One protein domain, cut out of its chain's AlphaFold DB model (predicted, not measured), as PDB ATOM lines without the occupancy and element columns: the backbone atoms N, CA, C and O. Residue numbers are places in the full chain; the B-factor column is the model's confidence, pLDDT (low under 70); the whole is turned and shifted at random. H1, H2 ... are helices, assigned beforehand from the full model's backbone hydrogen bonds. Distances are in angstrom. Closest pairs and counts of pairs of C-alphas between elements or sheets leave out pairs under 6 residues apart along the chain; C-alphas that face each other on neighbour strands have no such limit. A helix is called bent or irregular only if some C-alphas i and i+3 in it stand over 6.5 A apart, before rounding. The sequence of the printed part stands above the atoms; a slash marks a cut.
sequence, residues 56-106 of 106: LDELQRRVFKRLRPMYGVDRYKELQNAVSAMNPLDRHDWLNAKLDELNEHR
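What this domain is: This is residues 56 to 106 of the 106 residues of an uncharacterized protein of Pusillimonas sp (UniProt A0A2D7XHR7). Two helices, H2 and H3, make an open V with its corner at residues 84 to 88, and a third, H1, lies over one face of the V, between its two arms. H1 packs on H3 and comes only near H2, and the three helix centres make a triangle. The printed part has 51 residues with three named helices, in the order H1, H2, H3 along the chain, and no named strand; the class is all helix, with 44 of the 51 residues in the helices. The whole is compact, with a radius of gyration of the C-alphas of 10.6 A, and it spans 26 by 26 by 14 A along its three main axes.

How they stand to each other: The printed part begins with H1, residues 56 to 70, which touches H3, residues 88 to 104. Their closest C-alphas, those of Val 63 and Leu 99, are 5.9 A apart. The two helices run the same way at a steep tilt of 45 degrees, with their centres 10.0 A apart. H2, residues 73 to 84, is close to H1 but not clearly touching; the closest C-alphas, those of Arg 68 and Tyr 76, are 6.6 A apart. H1 and H2 run opposite ways at a shallow tilt of 21 degrees. H2 and H3 are also close but not clearly touching, with the C-alphas of Val 83 and Arg 91 the closest at 6.3 A. They run opposite ways at a steep tilt of 48 degrees, and their centres are 15.4 A apart. In H2 and H3 every O i to N i+4 pair is within hydrogen-bond range; in H1 9 of 11 are.

Where its parts are: H1, Leu 56 to Met 70, measures 21.6 A from first to last C-alpha and begins with C-alpha 56 at (-18.106, 13.830, 157.590). It is irregular, but only just: C-alphas 66 and 69 are 6.7 A apart. H2, Val 73 to Ser 84, measures 16.5 A and begins with C-alpha 73 at (-33.473, -3.283, 158.971). H3, Pro 88 to Glu 104, is the longest helix with 17 residues and measures 24.6 A; it ends with C-alpha 104 at (-36.647, 20.093, 165.779).

The domain as a whole: The two C-alphas farthest apart are those of Asn 87 and Arg 106, at 29.2 A. The first and last printed C-alphas, those of Leu 56 and Arg 106, are 23.1 A apart, and Arg 106 is the chain's last residue. The printed part has no cut. The links from H1 to H2, with 2 residues between them, and from H2 to H3, with 3, are both tight. The mean pLDDT of the printed part is 93.0, and residues 105 to 106 are under 70.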
ATOM      1  N   LEU A  56     -16.924  14.224 158.353       93.06
ATOM      2  CA  LEU A  56     -18.106  13.830 157.590       93.06
ATOM      3  C   LEU A  56     -18.625  12.442 157.999       93.06
ATOM      4  O   LEU A  56     -19.829  12.252 158.154       93.06
ATOM      5  N   ASP A  57     -17.728  11.491 158.254       92.62
ATOM      6  CA  ASP A  57     -18.122  10.142 158.670       92.62
ATOM      7  C   ASP A  57     -18.665  10.132 160.107       92.62
ATOM      8  O   ASP A  57     -19.623   9.420 160.414       92.62
ATOM      9  N   GLU A  58     -18.113  10.959 161.003       93.50
ATOM     10  CA  GLU A  58     -18.667  11.135 162.350       93.50
ATOM     11  C   GLU A  58     -20.043  11.825 162.306       93.50
ATOM     12  O   GLU A  58     -20.941  11.425 163.056       93.50
ATOM     13  N   LEU A  59     -20.253  12.794 161.406       94.00
ATOM     14  CA  LEU A  59     -21.572  13.387 161.156       94.00
ATOM     15  C   LEU A  59     -22.568  12.319 160.677       94.00
ATOM     16  O   LEU A  59     -23.630  12.158 161.290       94.00
ATOM     17  N   GLN A  60     -22.192  11.522 159.672       95.38
ATOM     18  CA  GLN A  60     -23.000  10.403 159.182       95.38
ATOM     19  C   GLN A  60     -23.351   9.451 160.326       95.38
ATOM     20  O   GLN A  60     -24.522   9.170 160.574       95.38
ATOM     21  N   ARG A  61     -22.361   9.021 161.112       94.00
ATOM     22  CA  ARG A  61     -22.565   8.126 162.257       94.00
ATOM     23  C   ARG A  61     -23.573   8.689 163.264       94.00
ATOM     24  O   ARG A  61     -24.395   7.937 163.794       94.00
ATOM     25  N   ARG A  62     -23.516   9.992 163.561       92.94
ATOM     26  CA  ARG A  62     -24.436  10.656 164.503       92.94
ATOM     27  C   ARG A  62     -25.867  10.683 163.977       92.94
ATOM     28  O   ARG A  62     -26.773  10.331 164.732       92.94
ATOM     29  N   VAL A  63     -26.060  11.056 162.713       95.31
ATOM     30  CA  VAL A  63     -27.380  11.079 162.063       95.31
ATOM     31  C   VAL A  63     -27.956   9.666 161.995       95.31
ATOM     32  O   VAL A  63     -29.055   9.412 162.487       95.31
ATOM     33  N   PHE A  64     -27.175   8.702 161.514       95.31
ATOM     34  CA  PHE A  64     -27.607   7.314 161.353       95.31
ATOM     35  C   PHE A  64     -27.937   6.632 162.680       95.31
ATOM     36  O   PHE A  64     -28.908   5.883 162.759       95.31
ATOM     37  N   LYS A  65     -27.212   6.950 163.759       94.19
ATOM     38  CA  LYS A  65     -27.558   6.477 165.108       94.19
ATOM     39  C   LYS A  65     -28.970   6.907 165.528       94.19
ATOM     40  O   LYS A  65     -29.630   6.166 166.253       94.19
ATOM     41  N   ARG A  66     -29.420   8.090 165.103       93.62
ATOM     42  CA  ARG A  66     -30.760   8.616 165.407       93.62
ATOM     43  C   ARG A  66     -31.825   8.090 164.459       93.62
ATOM     44  O   ARG A  66     -32.932   7.827 164.909       93.62
ATOM     45  N   LEU A  67     -31.485   7.908 163.185       93.19
ATOM     46  CA  LEU A  67     -32.399   7.340 162.198       93.19
ATOM     47  C   LEU A  67     -32.632   5.848 162.441       93.19
ATOM     48  O   LEU A  67     -33.743   5.382 162.246       93.19
ATOM     49  N   ARG A  68     -31.633   5.093 162.916       92.50
ATOM     50  CA  ARG A  68     -31.721   3.635 163.110       92.50
ATOM     51  C   ARG A  68     -33.033   3.136 163.742       92.50
ATOM     52  O   ARG A  68     -33.604   2.218 163.165       92.50
ATOM     53  N   PRO A  69     -33.527   3.677 164.873       93.94
ATOM     54  CA  PRO A  69     -34.791   3.226 165.467       93.94
ATOM     55  C   PRO A  69     -36.049   3.562 164.645       93.94
ATOM     56  O   PRO A  69     -37.093   2.977 164.901       93.94
ATOM     57  N   MET A  70     -35.973   4.485 163.683       91.69
ATOM     58  CA  MET A  70     -37.111   4.935 162.869       91.69
ATOM     59  C   MET A  70     -37.344   4.071 161.620       91.69
ATOM     60  O   MET A  70     -38.386   4.190 160.981       91.69
ATOM     61  N   TYR A  71     -36.387   3.213 161.249       92.00
ATOM     62  CA  TYR A  71     -36.442   2.409 160.027       92.00
ATOM     63  C   TYR A  71     -36.339   0.912 160.330       92.00
ATOM     64  O   TYR A  71     -35.621   0.484 161.233       92.00
ATOM     65  N   GLY A  72     -37.004   0.102 159.503       93.88
ATOM     66  CA  GLY A  72     -36.759  -1.340 159.438       93.88
ATOM     67  C   GLY A  72     -35.330  -1.655 158.979       93.88
ATOM     68  O   GLY A  72     -34.642  -0.804 158.414       93.88
ATOM     69  N   VAL A  73     -34.872  -2.888 159.221       92.56
ATOM     70  CA  VAL A  73     -33.473  -3.283 158.971       92.56
ATOM     71  C   VAL A  73     -33.060  -3.064 157.517       92.56
ATOM     72  O   VAL A  73     -31.998  -2.483 157.292       92.56
ATOM     73  N   ASP A  74     -33.892  -3.480 156.566       94.31
ATOM     74  CA  ASP A  74     -33.565  -3.429 155.137       94.31
ATOM     75  C   ASP A  74     -33.599  -1.999 154.603       94.31
ATOM     76  O   ASP A  74     -32.605  -1.529 154.055       94.31
ATOM     77  N   ARG A  75     -34.658  -1.240 154.919       93.19
ATOM     78  CA  ARG A  75     -34.747   0.186 154.560       93.19
ATOM     79  C   ARG A  75     -33.601   1.016 155.133       93.19
ATOM     80  O   ARG A  75     -33.108   1.933 154.487       93.19
ATOM     81  N   TYR A  76     -33.141   0.686 156.338       95.00
ATOM     82  CA  TYR A  76     -31.971   1.338 156.919       95.00
ATOM     83  C   TYR A  76     -30.683   1.024 156.143       95.00
ATOM     84  O   TYR A  76     -29.861   1.918 155.953       95.00
ATOM     85  N   LYS A  77     -30.492  -0.225 155.697       95.56
ATOM     86  CA  LYS A  77     -29.322  -0.607 154.886       95.56
ATOM     87  C   LYS A  77     -29.337   0.087 153.530       95.56
ATOM     88  O   LYS A  77     -28.310   0.614 153.117       95.56
ATOM     89  N   GLU A  78     -30.490   0.128 152.870       96.12
ATOM     90  CA  GLU A  78     -30.668   0.841 151.600       96.12
ATOM     91  C   GLU A  78     -30.328   2.323 151.748       96.12
ATOM     92  O   GLU A  78     -29.510   2.843 150.990       96.12
ATOM     93  N   LEU A  79     -30.862   2.980 152.783       95.38
ATOM     94  CA  LEU A  79     -30.538   4.369 153.103       95.38
ATOM     95  C   LEU A  79     -29.035   4.562 153.341       95.38
ATOM     96  O   LEU A  79     -28.441   5.514 152.842       95.38
ATOM     97  N   GLN A  80     -28.409   3.661 154.101       95.19
ATOM     98  CA  GLN A  80     -26.978   3.736 154.383       95.19
ATOM     99  C   GLN A  80     -26.138   3.617 153.117       95.19
ATOM    100  O   GLN A  80     -25.193   4.390 152.951       95.19
ATOM    101  N   ASN A  81     -26.495   2.698 152.226       95.62
ATOM    102  CA  ASN A  81     -25.807   2.516 150.956       95.62
ATOM    103  C   ASN A  81     -25.992   3.738 150.050       95.62
ATOM    104  O   ASN A  81     -25.007   4.246 149.523       95.62
ATOM    105  N   ALA A  82     -27.219   4.256 149.941       95.75
ATOM    106  CA  ALA A  82     -27.523   5.434 149.134       95.75
ATOM    107  C   ALA A  82     -26.728   6.665 149.596       95.75
ATOM    108  O   ALA A  82     -26.065   7.305 148.788       95.75
ATOM    109  N   VAL A  83     -26.722   6.956 150.901       95.44
ATOM    110  CA  VAL A  83     -25.983   8.104 151.454       95.44
ATOM    111  C   VAL A  83     -24.472   7.916 151.335       95.44
ATOM    112  O   VAL A  83     -23.749   8.875 151.091       95.44
ATOM    113  N   SER A  84     -23.973   6.686 151.472       92.56
ATOM    114  CA  SER A  84     -22.537   6.409 151.320       92.56
ATOM    115  C   SER A  84     -22.061   6.523 149.869       92.56
ATOM    116  O   SER A  84     -20.879   6.765 149.652       92.56
ATOM    117  N   ALA A  85     -22.965   6.366 148.898       95.44
ATOM    118  CA  ALA A  85     -22.688   6.521 147.472       95.44
ATOM    119  C   ALA A  85     -22.790   7.977 146.976       95.44
ATOM    120  O   ALA A  85     -22.407   8.258 145.841       95.44
ATOM    121  N   MET A  86     -23.301   8.902 147.797       94.62
ATOM    122  CA  MET A  86     -23.364  10.323 147.451       94.62
ATOM    123  C   MET A  86     -21.966  10.940 147.362       94.62
ATOM    124  O   MET A  86     -21.045  10.568 148.095       94.62
ATOM    125  N   ASN A  87     -21.836  11.957 146.511       96.62
ATOM    126  CA  ASN A  87     -20.687  12.854 146.519       96.62
ATOM    127  C   ASN A  87     -20.503  13.453 147.932       96.62
ATOM    128  O   ASN A  87     -21.498  13.835 148.554       96.62
ATOM    129  N   PRO A  88     -19.267  13.564 148.459       93.75
ATOM    130  CA  PRO A  88     -19.005  14.128 149.780       93.75
ATOM    131  C   PRO A  88     -19.712  15.450 150.114       93.75
ATOM    132  O   PRO A  88     -20.128  15.611 151.262       93.75
ATOM    133  N   LEU A  89     -19.860  16.370 149.152       94.81
ATOM    134  CA  LEU A  89     -20.549  17.650 149.375       94.81
ATOM    135  C   LEU A  89     -22.061  17.460 149.547       94.81
ATOM    136  O   LEU A  89     -22.605  17.829 150.583       94.81
ATOM    137  N   ASP A  90     -22.713  16.776 148.608       95.81
ATOM    138  CA  ASP A  90     -24.153  16.489 148.693       95.81
ATOM    139  C   ASP A  90     -24.484  15.682 149.955       95.81
ATOM    140  O   ASP A  90     -25.479  15.921 150.641       95.81
ATOM    141  N   ARG A  91     -23.596  14.745 150.305       96.12
ATOM    142  CA  ARG A  91     -23.681  13.960 151.534       96.12
ATOM    143  C   ARG A  91     -23.623  14.854 152.768       96.12
ATOM    144  O   ARG A  91     -24.392  14.643 153.701       96.12
ATOM    145  N   HIS A  92     -22.706  15.816 152.797       96.00
ATOM    146  CA  HIS A  92     -22.579  16.765 153.899       96.00
ATOM    147  C   HIS A  92     -23.852  17.601 154.068       96.00
ATOM    148  O   HIS A  92     -24.382  17.691 155.178       96.00
ATOM    149  N   ASP A  93     -24.371  18.154 152.976       97.00
ATOM    150  CA  ASP A  93     -25.539  19.034 153.004       97.00
ATOM    151  C   ASP A  93     -26.798  18.273 153.420       97.00
ATOM    152  O   ASP A  93     -27.516  18.699 154.330       97.00
ATOM    153  N   TRP A  94     -27.001  17.078 152.859       97.00
ATOM    154  CA  TRP A  94     -28.097  16.194 153.254       97.00
ATOM    155  C   TRP A  94     -28.021  15.803 154.734       97.00
ATOM    156  O   TRP A  94     -29.030  15.820 155.442       97.00
ATOM    157  N   LEU A  95     -26.826  15.461 155.231       96.75
ATOM    158  CA  LEU A  95     -26.638  15.066 156.627       96.75
ATOM    159  C   LEU A  95     -26.919  16.208 157.606       96.75
ATOM    160  O   LEU A  95     -27.485  15.942 158.669       96.75
ATOM    161  N   ASN A  96     -26.541  17.445 157.277       95.94
ATOM    162  CA  ASN A  96     -26.841  18.604 158.121       95.94
ATOM    163  C   ASN A  96     -28.337  18.914 158.130       95.94
ATOM    164  O   ASN A  96     -28.920  18.960 159.211       95.94
ATOM    165  N   ALA A  97     -28.974  18.992 156.957       96.19
ATOM    166  CA  ALA A  97     -30.419  19.207 156.863       96.19
ATOM    167  C   ALA A  97     -31.193  18.149 157.666       96.19
ATOM    168  O   ALA A  97     -32.057  18.466 158.484       96.19
ATOM    169  N   LYS A  98     -30.807  16.872 157.534       95.12
ATOM    170  CA  LYS A  98     -31.441  15.786 158.287       95.12
ATOM    171  C   LYS A  98     -31.173  15.865 159.788       95.12
ATOM    172  O   LYS A  98     -32.023  15.471 160.587       95.12
ATOM    173  N   LEU A  99     -29.986  16.310 160.199       94.12
ATOM    174  CA  LEU A  99     -29.670  16.494 161.612       94.12
ATOM    175  C   LEU A  99     -30.544  17.584 162.239       94.12
ATOM    176  O   LEU A  99     -31.000  17.386 163.369       94.12
ATOM    177  N   ASP A 100     -30.780  18.675 161.512       94.06
ATOM    178  CA  ASP A 100     -31.617  19.794 161.940       94.06
ATOM    179  C   ASP A 100     -33.081  19.368 162.079       94.06
ATOM    180  O   ASP A 100     -33.634  19.492 163.171       94.06
ATOM    181  N   GLU A 101     -33.648  18.688 161.075       93.56
ATOM    182  CA  GLU A 101     -34.992  18.090 161.169       93.56
ATOM    183  C   GLU A 101     -35.134  17.184 162.406       93.56
ATOM    184  O   GLU A 101     -36.105  17.238 163.160       93.56
ATOM    185  N   LEU A 102     -34.132  16.336 162.663       91.25
ATOM    186  CA  LEU A 102     -34.151  15.466 163.835       91.25
ATOM    187  C   LEU A 102     -34.058  16.258 165.149       91.25
ATOM    188  O   LEU A 102     -34.513  15.763 166.183       91.25
ATOM    189  N   ASN A 103     -33.399  17.417 165.168       89.62
ATOM    190  CA  ASN A 103     -33.294  18.273 166.350       89.62
ATOM    191  C   ASN A 103     -34.595  19.022 166.644       89.62
ATOM    192  O   ASN A 103     -34.888  19.211 167.820       89.62
ATOM    193  N   GLU A 104     -35.363  19.397 165.623       86.62
ATOM    194  CA  GLU A 104     -36.647  20.093 165.779       86.62
ATOM    195  C   GLU A 104     -37.739  19.203 166.390       86.62
ATOM    196  O   GLU A 104     -38.598  19.681 167.123       86.62
ATOM    197  N   HIS A 105     -37.679  17.889 166.166       67.94
ATOM    198  CA  HIS A 105     -38.633  16.919 166.723       67.94
ATOM    199  C   HIS A 105     -38.257  16.376 168.122       67.94
ATOM    200  O   HIS A 105     -38.597  15.236 168.455       67.94
ATOM    201  N   ARG A 106     -37.514  17.142 168.933       57.97
ATOM    202  CA  ARG A 106     -37.104  16.787 170.309       57.97
ATOM    203  C   ARG A 106     -37.814  17.615 171.366       57.97
ATOM    204  O   ARG A 106     -38.056  17.025 172.443       57.97
TER     205      ARG A 106